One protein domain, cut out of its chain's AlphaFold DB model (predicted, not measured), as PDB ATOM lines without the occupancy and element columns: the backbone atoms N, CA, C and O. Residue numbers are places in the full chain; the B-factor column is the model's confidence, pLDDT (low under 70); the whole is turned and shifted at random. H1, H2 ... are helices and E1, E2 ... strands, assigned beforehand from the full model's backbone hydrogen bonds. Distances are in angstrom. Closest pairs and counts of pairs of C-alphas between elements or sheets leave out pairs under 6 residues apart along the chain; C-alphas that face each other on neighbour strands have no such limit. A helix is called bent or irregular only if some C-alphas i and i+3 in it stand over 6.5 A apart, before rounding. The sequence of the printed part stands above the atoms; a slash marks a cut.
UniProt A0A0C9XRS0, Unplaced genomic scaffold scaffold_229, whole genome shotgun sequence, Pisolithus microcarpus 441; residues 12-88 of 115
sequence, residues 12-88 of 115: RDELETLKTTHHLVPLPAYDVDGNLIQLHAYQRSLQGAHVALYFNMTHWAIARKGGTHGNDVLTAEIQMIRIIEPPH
ATOM      1  N   ARG A  12     -23.457   5.678 -66.612       86.88
ATOM      2  CA  ARG A  12     -23.924   6.202 -67.906       86.88
ATOM      3  C   ARG A  12     -22.778   6.467 -68.876       86.88
ATOM      4  O   ARG A  12     -22.897   6.095 -70.038       86.88
ATOM      5  N   ASP A  13     -21.665   7.023 -68.409       88.62
ATOM      6  CA  ASP A  13     -20.503   7.315 -69.264       88.62
ATOM      7  C   ASP A  13     -19.886   6.033 -69.850       88.62
ATOM      8  O   ASP A  13     -19.479   5.976 -71.017       88.62
ATOM      9  N   GLU A  14     -19.869   4.964 -69.055       89.44
ATOM     10  CA  GLU A  14     -19.403   3.649 -69.488       89.44
ATOM     11  C   GLU A  14     -20.360   3.045 -70.515       89.44
ATOM     12  O   GLU A  14     -19.899   2.508 -71.521       89.44
ATOM     13  N   LEU A  15     -21.678   3.188 -70.319       87.50
ATOM     14  CA  LEU A  15     -22.675   2.750 -71.295       87.50
ATOM     15  C   LEU A  15     -22.509   3.481 -72.634       87.50
ATOM     16  O   LEU A  15     -22.545   2.829 -73.676       87.50
ATOM     17  N   GLU A  16     -22.293   4.798 -72.627       88.38
ATOM     18  CA  GLU A  16     -22.048   5.565 -73.857       88.38
ATOM     19  C   GLU A  16     -20.776   5.088 -74.568       88.38
ATOM     20  O   GLU A  16     -20.786   4.850 -75.776       88.38
ATOM     21  N   THR A  17     -19.705   4.820 -73.820       90.38
ATOM     22  CA  THR A  17     -18.480   4.227 -74.381       90.38
ATOM     23  C   THR A  17     -18.755   2.855 -75.006       90.38
ATOM     24  O   THR A  17     -18.284   2.542 -76.105       90.38
ATOM     25  N   LEU A  18     -19.578   2.038 -74.353       88.88
ATOM     26  CA  LEU A  18     -19.951   0.707 -74.820       88.88
ATOM     27  C   LEU A  18     -20.780   0.762 -76.111       88.88
ATOM     28  O   LEU A  18     -20.536  -0.032 -77.019       88.88
ATOM     29  N   LYS A  19     -21.678   1.747 -76.249       87.31
ATOM     30  CA  LYS A  19     -22.442   1.987 -77.487       87.31
ATOM     31  C   LYS A  19     -21.545   2.293 -78.687       87.31
ATOM     32  O   LYS A  19     -21.886   1.914 -79.805       87.31
ATOM     33  N   THR A  20     -20.422   2.982 -78.475       88.19
ATOM     34  CA  THR A  20     -19.495   3.326 -79.572       88.19
ATOM     35  C   THR A  20     -18.646   2.146 -80.035       88.19
ATOM     36  O   THR A  20     -18.192   2.128 -81.176       88.19
ATOM     37  N   THR A  21     -18.426   1.162 -79.162       91.62
ATOM     38  CA  THR A  21     -17.478   0.063 -79.397       91.62
ATOM     39  C   THR A  21     -18.158  -1.264 -79.712       91.62
ATOM     40  O   THR A  21     -17.557  -2.105 -80.376       91.62
ATOM     41  N   HIS A  22     -19.400  -1.467 -79.265       89.56
ATOM     42  CA  HIS A  22     -20.087  -2.752 -79.347       89.56
ATOM     43  C   HIS A  22     -21.546  -2.610 -79.790       89.56
ATOM     44  O   HIS A  22     -22.234  -1.633 -79.494       89.56
ATOM     45  N   HIS A  23     -22.053  -3.665 -80.430       86.44
ATOM     46  CA  HIS A  23     -23.482  -3.842 -80.655       86.44
ATOM     47  C   HIS A  23     -24.097  -4.583 -79.478       86.44
ATOM     48  O   HIS A  23     -23.899  -5.781 -79.295       86.44
ATOM     49  N   LEU A  24     -24.851  -3.850 -78.674       85.25
ATOM     50  CA  LEU A  24     -25.493  -4.408 -77.501       85.25
ATOM     51  C   LEU A  24     -26.839  -5.038 -77.864       85.25
ATOM     52  O   LEU A  24     -27.738  -4.374 -78.385       85.25
ATOM     53  N   VAL A  25     -26.971  -6.324 -77.546       86.94
ATOM     54  CA  VAL A  25     -28.191  -7.110 -77.737       86.94
ATOM     55  C   VAL A  25     -28.722  -7.488 -76.354       86.94
ATOM     56  O   VAL A  25     -28.065  -8.253 -75.647       86.94
ATOM     57  N   PRO A  26     -29.871  -6.940 -75.920       88.31
ATOM     58  CA  PRO A  26     -30.440  -7.295 -74.630       88.31
ATOM     59  C   PRO A  26     -30.865  -8.763 -74.606       88.31
ATOM     60  O   PRO A  26     -31.494  -9.245 -75.549       88.31
ATOM     61  N   LEU A  27     -30.579  -9.448 -73.500       92.00
ATOM     62  CA  LEU A  27     -31.099 -10.789 -73.259       92.00
ATOM     63  C   LEU A  27     -32.634 -10.717 -73.155       92.00
ATOM     64  O   LEU A  27     -33.130  -9.909 -72.362       92.00
ATOM     65  N   PRO A  28     -33.400 -11.509 -73.922       94.88
ATOM     66  CA  PRO A  28     -34.853 -11.445 -73.889       94.88
ATOM     67  C   PRO A  28     -35.387 -11.933 -72.538       94.88
ATOM     68  O   PRO A  28     -34.989 -12.983 -72.025       94.88
ATOM     69  N   ALA A  29     -36.309 -11.157 -71.977       96.12
ATOM     70  CA  ALA A  29     -37.001 -11.476 -70.740       96.12
ATOM     71  C   ALA A  29     -38.514 -11.459 -70.969       96.12
ATOM     72  O   ALA A  29     -39.023 -10.570 -71.648       96.12
ATOM     73  N   TYR A  30     -39.225 -12.420 -70.389       97.31
ATOM     74  CA  TYR A  30     -40.665 -12.592 -70.549       97.31
ATOM     75  C   TYR A  30     -41.376 -12.507 -69.204       97.31
ATOM     76  O   TYR A  30     -40.868 -13.011 -68.199       97.31
ATOM     77  N   ASP A  31     -42.542 -11.867 -69.184       96.12
ATOM     78  CA  ASP A  31     -43.393 -11.818 -67.999       96.12
ATOM     79  C   ASP A  31     -44.092 -13.168 -67.739       96.12
ATOM     80  O   ASP A  31     -43.859 -14.168 -68.429       96.12
ATOM     81  N   VAL A  32     -44.929 -13.203 -66.701       95.62
ATOM     82  CA  VAL A  32     -45.670 -14.408 -66.290       95.62
ATOM     83  C   VAL A  32     -46.581 -14.911 -67.417       95.62
ATOM     84  O   VAL A  32     -46.655 -16.121 -67.665       95.62
ATOM     85  N   ASP A  33     -47.190 -13.976 -68.147       95.69
ATOM     86  CA  ASP A  33     -48.090 -14.227 -69.274       95.69
ATOM     87  C   ASP A  33     -47.333 -14.603 -70.563       95.69
ATOM     88  O   ASP A  33     -47.938 -15.031 -71.545       95.69
ATOM     89  N   GLY A  34     -45.999 -14.507 -70.557       93.94
ATOM     90  CA  GLY A  34     -45.137 -14.830 -71.690       93.94
ATOM     91  C   GLY A  34     -44.943 -13.677 -72.676       93.94
ATOM     92  O   GLY A  34     -44.439 -13.907 -73.775       93.94
ATOM     93  N   ASN A  35     -45.300 -12.444 -72.316       96.81
ATOM     94  CA  ASN A  35     -45.031 -11.274 -73.146       96.81
ATOM     95  C   ASN A  35     -43.589 -10.808 -72.969       96.81
ATOM     96  O   ASN A  35     -43.035 -10.842 -71.869       96.81
ATOM     97  N   LEU A  36     -42.987 -10.319 -74.055       96.00
ATOM     98  CA  LEU A  36     -41.645  -9.750 -74.014       96.00
ATOM     99  C   LEU A  36     -41.640  -8.473 -73.163       96.00
ATOM    100  O   LEU A  36     -42.307  -7.484 -73.480       96.00
ATOM    101  N   ILE A  37     -40.835  -8.480 -72.107       94.44
ATOM    102  CA  ILE A  37     -40.602  -7.321 -71.257       94.44
ATOM    103  C   ILE A  37     -39.772  -6.317 -72.057       94.44
ATOM    104  O   ILE A  37     -38.790  -6.659 -72.712       94.44
ATOM    105  N   GLN A  38     -40.158  -5.048 -72.004       91.38
ATOM    106  CA  GLN A  38     -39.373  -3.979 -72.608       91.38
ATOM    107  C   GLN A  38     -38.169  -3.643 -71.728       91.38
ATOM    108  O   GLN A  38     -38.276  -3.606 -70.505       91.38
ATOM    109  N   LEU A  39     -37.037  -3.319 -72.351       89.44
ATOM    110  CA  LEU A  39     -35.765  -3.107 -71.657       89.44
ATOM    111  C   LEU A  39     -35.838  -2.089 -70.505       89.44
ATOM    112  O   LEU A  39     -35.296  -2.328 -69.430       89.44
ATOM    113  N   HIS A  40     -36.568  -0.986 -70.693       88.25
ATOM    114  CA  HIS A  40     -36.749   0.049 -69.667       88.25
ATOM    115  C   HIS A  40     -37.463  -0.462 -68.400       88.25
ATOM    116  O   HIS A  40     -37.352   0.141 -67.336       88.25
ATOM    117  N   ALA A  41     -38.202  -1.569 -68.503       90.25
ATOM    118  CA  ALA A  41     -38.908  -2.198 -67.396       90.25
ATOM    119  C   ALA A  41     -38.090  -3.310 -66.718       90.25
ATOM    120  O   ALA A  41     -38.522  -3.812 -65.684       90.25
ATOM    121  N   TYR A  42     -36.911  -3.681 -67.238       90.94
ATOM    122  CA  TYR A  42     -36.131  -4.826 -66.740       90.94
ATOM    123  C   TYR A  42     -35.836  -4.728 -65.251       90.94
ATOM    124  O   TYR A  42     -36.106  -5.672 -64.518       90.94
ATOM    125  N   GLN A  43     -35.335  -3.580 -64.795       89.44
ATOM    126  CA  GLN A  43     -34.991  -3.395 -63.389       89.44
ATOM    127  C   GLN A  43     -36.215  -3.609 -62.492       89.44
ATOM    128  O   GLN A  43     -36.168  -4.419 -61.575       89.44
ATOM    129  N   ARG A  44     -37.341  -2.952 -62.796       91.06
ATOM    130  CA  ARG A  44     -38.572  -3.075 -62.001       91.06
ATOM    131  C   ARG A  44     -39.167  -4.483 -62.050       91.06
ATOM    132  O   ARG A  44     -39.680  -4.943 -61.037       91.06
ATOM    133  N   SER A  45     -39.152  -5.129 -63.212       92.56
ATOM    134  CA  SER A  45     -39.831  -6.409 -63.413       92.56
ATOM    135  C   SER A  45     -39.012  -7.604 -62.932       92.56
ATOM    136  O   SER A  45     -39.599  -8.585 -62.494       92.56
ATOM    137  N   LEU A  46     -37.679  -7.544 -63.011       93.12
ATOM    138  CA  LEU A  46     -36.799  -8.669 -62.671       93.12
ATOM    139  C   LEU A  46     -36.243  -8.587 -61.247       93.12
ATOM    140  O   LEU A  46     -35.955  -9.619 -60.645       93.12
ATOM    141  N   GLN A  47     -36.076  -7.385 -60.691       92.50
ATOM    142  CA  GLN A  47     -35.480  -7.230 -59.366       92.50
ATOM    143  C   GLN A  47     -36.398  -7.811 -58.283       92.50
ATOM    144  O   GLN A  47     -37.439  -7.247 -57.965       92.50
ATOM    145  N   GLY A  48     -35.976  -8.932 -57.691       92.19
ATOM    146  CA  GLY A  48     -36.740  -9.654 -56.668       92.19
ATOM    147  C   GLY A  48     -37.795 -10.616 -57.223       92.19
ATOM    148  O   GLY A  48     -38.554 -11.178 -56.438       92.19
ATOM    149  N   ALA A  49     -37.858 -10.803 -58.545       95.75
ATOM    150  CA  ALA A  49     -38.755 -11.759 -59.185       95.75
ATOM    151  C   ALA A  49     -38.188 -13.182 -59.127       95.75
ATOM    152  O   ALA A  49     -36.974 -13.382 -59.212       95.75
ATOM    153  N   HIS A  50     -39.070 -14.177 -59.049       96.56
ATOM    154  CA  HIS A  50     -38.680 -15.571 -59.218       96.56
ATOM    155  C   HIS A  50     -38.747 -15.918 -60.705       96.56
ATOM    156  O   HIS A  50     -39.798 -15.783 -61.338       96.56
ATOM    157  N   VAL A  51     -37.620 -16.344 -61.276       97.06
ATOM    158  CA  VAL A  51     -37.479 -16.546 -62.721       97.06
ATOM    159  C   VAL A  51     -37.006 -17.955 -63.071       97.06
ATOM    160  O   VAL A  51     -36.194 -18.547 -62.365       97.06
ATOM    161  N   ALA A  52     -37.472 -18.460 -64.208       97.06
ATOM    162  CA  ALA A  52     -36.857 -19.558 -64.936       97.06
ATOM    163  C   ALA A  52     -35.783 -18.999 -65.878       97.06
ATOM    164  O   ALA A  52     -36.055 -18.097 -66.677       97.06
ATOM    165  N   LEU A  53     -34.578 -19.564 -65.815       96.88
ATOM    166  CA  LEU A  53     -33.506 -19.306 -66.773       96.88
ATOM    167  C   LEU A  53     -33.409 -20.466 -67.753       96.88
ATOM    168  O   LEU A  53     -33.278 -21.620 -67.350       96.88
ATOM    169  N   TYR A  54     -33.423 -20.145 -69.041       97.19
ATOM    170  CA  TYR A  54     -33.174 -21.106 -70.105       97.19
ATOM    171  C   TYR A  54     -31.777 -20.843 -70.637       97.19
ATOM    172  O   TYR A  54     -31.483 -19.728 -71.066       97.19
ATOM    173  N   PHE A  55     -30.909 -21.845 -70.579       97.38
ATOM    174  CA  PHE A  55     -29.525 -21.723 -71.012       97.38
ATOM    175  C   PHE A  55     -29.043 -23.013 -71.667       97.38
ATOM    176  O   PHE A  55     -29.494 -24.105 -71.324       97.38
ATOM    177  N   ASN A  56     -28.102 -22.874 -72.596       97.19
ATOM    178  CA  ASN A  56     -27.341 -23.994 -73.129       97.19
ATOM    179  C   ASN A  56     -26.108 -24.196 -72.254       97.19
ATOM    180  O   ASN A  56     -25.447 -23.229 -71.882       97.19
ATOM    181  N   MET A  57     -25.794 -25.445 -71.919       97.25
ATOM    182  CA  MET A  57     -24.601 -25.770 -71.145       97.25
ATOM    183  C   MET A  57     -23.602 -26.507 -72.027       97.25
ATOM    184  O   MET A  57     -23.897 -27.585 -72.539       97.25
ATOM    185  N   THR A  58     -22.411 -25.936 -72.161       97.00
ATOM    186  CA  THR A  58     -21.301 -26.532 -72.902       97.00
ATOM    187  C   THR A  58     -20.228 -26.964 -71.921       97.00
ATOM    188  O   THR A  58     -19.777 -26.174 -71.092       97.00
ATOM    189  N   HIS A  59     -19.811 -28.222 -72.014       96.19
ATOM    190  CA  HIS A  59     -18.710 -28.770 -71.233       96.19
ATOM    191  C   HIS A  59     -17.476 -28.932 -72.120       96.19
ATOM    192  O   HIS A  59     -17.530 -29.549 -73.182       96.19
ATOM    193  N   TRP A  60     -16.363 -28.373 -71.664       94.25
ATOM    194  CA  TRP A  60     -15.052 -28.479 -72.280       94.25
ATOM    195  C   TRP A  60     -14.144 -29.300 -71.372       94.25
ATOM    196  O   TRP A  60     -13.672 -28.814 -70.342       94.25
ATOM    197  N   ALA A  61     -13.876 -30.541 -71.771       91.38
ATOM    198  CA  ALA A  61     -12.866 -31.370 -71.132       91.38
ATOM    199  C   ALA A  61     -11.478 -30.987 -71.672       91.38
ATOM    200  O   ALA A  61     -11.139 -31.271 -72.824       91.38
ATOM    201  N   ILE A  62     -10.662 -30.329 -70.850       88.75
ATOM    202  CA  ILE A  62      -9.300 -29.933 -71.206       88.75
ATOM    203  C   ILE A  62      -8.356 -31.062 -70.804       88.75
ATOM    204  O   ILE A  62      -8.048 -31.279 -69.627       88.75
ATOM    205  N   ALA A  63      -7.894 -31.793 -71.817       84.38
ATOM    206  CA  ALA A  63      -7.021 -32.939 -71.639       84.38
ATOM    207  C   ALA A  63      -5.691 -32.569 -70.960       84.38
ATOM    208  O   ALA A  63      -5.107 -31.505 -71.174       84.38
ATOM    209  N   ARG A  64      -5.177 -33.512 -70.169       86.81
ATOM    210  CA  ARG A  64      -3.884 -33.418 -69.486       86.81
ATOM    211  C   ARG A  64      -2.734 -33.209 -70.480       86.81
ATOM    212  O   ARG A  64      -2.595 -33.951 -71.451       86.81
ATOM    213  N   LYS A  65      -1.810 -32.305 -70.138       80.81
ATOM    214  CA  LYS A  65      -0.487 -32.181 -70.772       80.81
ATOM    215  C   LYS A  65       0.595 -32.097 -69.689       80.81
ATOM    216  O   LYS A  65       0.449 -31.342 -68.739       80.81
ATOM    217  N   GLY A  66       1.670 -32.881 -69.811       78.69
ATOM    218  CA  GLY A  66       2.883 -32.706 -68.992       78.69
ATOM    219  C   GLY A  66       2.804 -33.078 -67.500       78.69
ATOM    220  O   GLY A  66       3.569 -32.536 -66.717       78.69
ATOM    221  N   GLY A  67       1.922 -33.997 -67.092       77.88
ATOM    222  CA  GLY A  67       1.881 -34.513 -65.709       77.88
ATOM    223  C   GLY A  67       0.934 -33.777 -64.755       77.88
ATOM    224  O   GLY A  67       0.757 -34.223 -63.627       77.88
ATOM    225  N   THR A  68       0.269 -32.713 -65.205       79.06
ATOM    226  CA  THR A  68      -0.785 -32.023 -64.444       79.06
ATOM    227  C   THR A  68      -2.145 -32.709 -64.625       79.06
ATOM    228  O   THR A  68      -2.381 -33.374 -65.639       79.06
ATOM    229  N   HIS A  69      -3.052 -32.564 -63.656       81.56
ATOM    230  CA  HIS A  69      -4.443 -33.002 -63.804       81.56
ATOM    231  C   HIS A  69      -5.134 -32.236 -64.946       81.56
ATOM    232  O   HIS A  69      -4.859 -31.057 -65.162       81.56
ATOM    233  N   GLY A  70      -5.980 -32.936 -65.710       85.19
ATOM    234  CA  GLY A  70      -6.878 -32.294 -66.673       85.19
ATOM    235  C   GLY A  70      -7.932 -31.462 -65.944       85.19
ATOM    236  O   GLY A  70      -8.194 -31.708 -64.768       85.19
ATOM    237  N   ASN A  71      -8.514 -30.491 -66.641       90.50
ATOM    238  CA  ASN A  71      -9.511 -29.587 -66.073       90.50
ATOM    239  C   ASN A  71     -10.788 -29.637 -66.901       90.50
ATOM    240  O   ASN A  71     -10.735 -29.701 -68.127       90.50
ATOM    241  N   ASP A  72     -11.922 -29.531 -66.228       93.81
ATOM    242  CA  ASP A  72     -13.220 -29.398 -66.868       93.81
ATOM    243  C   ASP A  72     -13.699 -27.953 -66.750       93.81
ATOM    244  O   ASP A  72     -13.659 -27.358 -65.673       93.81
ATOM    245  N   VAL A  73     -14.154 -27.384 -67.863       94.12
ATOM    246  CA  VAL A  73     -14.771 -26.056 -67.898       94.12
ATOM    247  C   VAL A  73     -16.209 -26.217 -68.358       94.12
ATOM    248  O   VAL A  73     -16.461 -26.713 -69.451       94.12
ATOM    249  N   LEU A  74     -17.161 -25.798 -67.529       95.69
ATOM    250  CA  LEU A  74     -18.568 -25.728 -67.907       95.69
ATOM    251  C   LEU A  74     -18.945 -24.268 -68.146       95.69
ATOM    252  O   LEU A  74     -18.667 -23.400 -67.320       95.69
ATOM    253  N   THR A  75     -19.584 -24.001 -69.277       96.00
ATOM    254  CA  THR A  75     -20.078 -22.676 -69.653       96.00
ATOM    255  C   THR A  75     -21.582 -22.750 -69.845       96.00
ATOM    256  O   THR A  75     -22.065 -23.593 -70.596       96.00
ATOM    257  N   ALA A  76     -22.317 -21.866 -69.172       96.50
ATOM    258  CA  ALA A  76     -23.754 -21.706 -69.346       96.50
ATOM    259  C   ALA A  76     -24.029 -20.434 -70.155       96.50
ATOM    260  O   ALA A  76     -23.723 -19.330 -69.707       96.50
ATOM    261  N   GLU A  77     -24.603 -20.589 -71.343       95.25
ATOM    262  CA  GLU A  77     -25.023 -19.487 -72.203       95.25
ATOM    263  C   GLU A  77     -26.528 -19.270 -72.060       95.25
ATOM    264  O   GLU A  77     -27.336 -20.084 -72.516       95.25
ATOM    265  N   ILE A  78     -26.908 -18.168 -71.416       96.25
ATOM    266  CA  ILE A  78     -28.309 -17.835 -71.160       96.25
ATOM    267  C   ILE A  78     -28.981 -17.396 -72.461       96.25
ATOM    268  O   ILE A  78     -28.500 -16.499 -73.146       96.25
ATOM    269  N   GLN A  79     -30.114 -18.020 -72.770       96.50
ATOM    270  CA  GLN A  79     -30.915 -17.775 -73.968       96.50
ATOM    271  C   GLN A  79     -32.102 -16.857 -73.668       96.50
ATOM    272  O   GLN A  79     -32.398 -15.951 -74.444       96.50
ATOM    273  N   MET A  80     -32.780 -17.066 -72.534       96.19
ATOM    274  CA  MET A  80     -33.877 -16.198 -72.100       96.19
ATOM    275  C   MET A  80     -34.165 -16.301 -70.603       96.19
ATOM    276  O   MET A  80     -33.827 -17.288 -69.942       96.19
ATOM    277  N   ILE A  81     -34.864 -15.286 -70.100       97.38
ATOM    278  CA  ILE A  81     -35.397 -15.212 -68.739       97.38
ATOM    279  C   ILE A  81     -36.924 -15.242 -68.811       97.38
ATOM    280  O   ILE A  81     -37.510 -14.508 -69.602       97.38
ATOM    281  N   ARG A  82     -37.592 -16.037 -67.974       97.69
ATOM    282  CA  ARG A  82     -39.055 -16.001 -67.834       97.69
ATOM    283  C   ARG A  82     -39.448 -15.822 -66.379       97.69
ATOM    284  O   ARG A  82     -39.002 -16.587 -65.532       97.69
ATOM    285  N   ILE A  83     -40.306 -14.856 -66.089       97.62
ATOM    286  CA  ILE A  83     -40.855 -14.672 -64.748       97.62
ATOM    287  C   ILE A  83     -41.851 -15.802 -64.460       97.62
ATOM    288  O   ILE A  83     -42.780 -16.036 -65.229       97.62
ATOM    289  N   ILE A  84     -41.636 -16.509 -63.352       97.38
ATOM    290  CA  ILE A  84     -42.579 -17.485 -62.794       97.38
ATOM    291  C   ILE A  84     -43.474 -16.776 -61.779       97.38
ATOM    292  O   ILE A  84     -44.691 -16.930 -61.812       97.38
ATOM    293  N   GLU A  85     -42.870 -15.957 -60.914       95.56
ATOM    294  CA  GLU A  85     -43.579 -15.161 -59.915       95.56
ATOM    295  C   GLU A  85     -43.060 -13.719 -59.946       95.56
ATOM    296  O   GLU A  85     -41.840 -13.503 -59.944       95.56
ATOM    297  N   PRO A  86     -43.959 -12.718 -59.982       93.19
ATOM    298  CA  PRO A  86     -43.562 -11.320 -60.011       93.19
ATOM    299  C   PRO A  86     -42.818 -10.943 -58.721       93.19
ATOM    300  O   PRO A  86     -42.953 -11.616 -57.692       93.19
ATOM    301  N   PRO A  87     -42.043  -9.850 -58.747       91.44
ATOM    302  CA  PRO A  87     -41.299  -9.421 -57.580       91.44
ATOM    303  C   PRO A  87     -42.248  -9.144 -56.416       91.44
ATOM    304  O   PRO A  87     -43.229  -8.406 -56.551       91.44
ATOM    305  N   HIS A  88     -41.959  -9.746 -55.261       82.38
ATOM    306  CA  HIS A  88     -42.720  -9.474 -54.051       82.38
ATOM    307  C   HIS A  88     -42.540  -8.001 -53.686       82.38
ATOM    308  O   HIS A  88     -41.432  -7.545 -53.397       82.38
TER     309      HIS A  88
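What this domain is: This is residues 12 to 88 of the 115 residues of an uncharacterized protein of Pisolithus microcarpus 441 (UniProt A0A0C9XRS0). A long, bent two-stranded hairpin, E1 and E2, makes the longest axis; the short helix H2 sits near its open end, and residues 16 to 21 of H1 stick out. The printed part has 77 residues, with H1, H2, E1, E2 in that order, an antiparallel sheet and a mixed class. It is extended, radius of gyration of the C-alphas 18.2 A, spanning 52 by 34 by 19 A.

How they stand to each other: Start at H1, residues 12 to 21, with every O i to N i+4 pair within hydrogen-bond range. It is apart from H2, residues 39 to 46, which is irregular, C-alphas 40 and 43 being 7.4 A apart, with 2 of 4 such pairs. Next, E1, residues 50 to 62, and E2, residues 71 to 85, form an antiparallel hairpin at 167 degrees; N 52 and O 82 are within hydrogen-bond range at 2.8 A. E1 bends by 54 degrees at residue 54, E2 by 71 degrees at residue 82. The closest C-alphas of H2 and E2 are those of Leu 46 and Ile 83, 7.5 A.

Where its parts are: Find C-alpha 12 at (-23.924, 6.202, -67.906), where H1 begins. E1 runs 34.8 A; E2 runs 37.5 A to C-alpha 85 at (-43.579, -15.161, -59.915).

The domain as a whole: The farthest C-alphas, Asp 33 and Gly 66, are 54.2 A apart. The link H1 to H2 is long, the printed part has no cut, and no printed residue is under 70 in pLDDT.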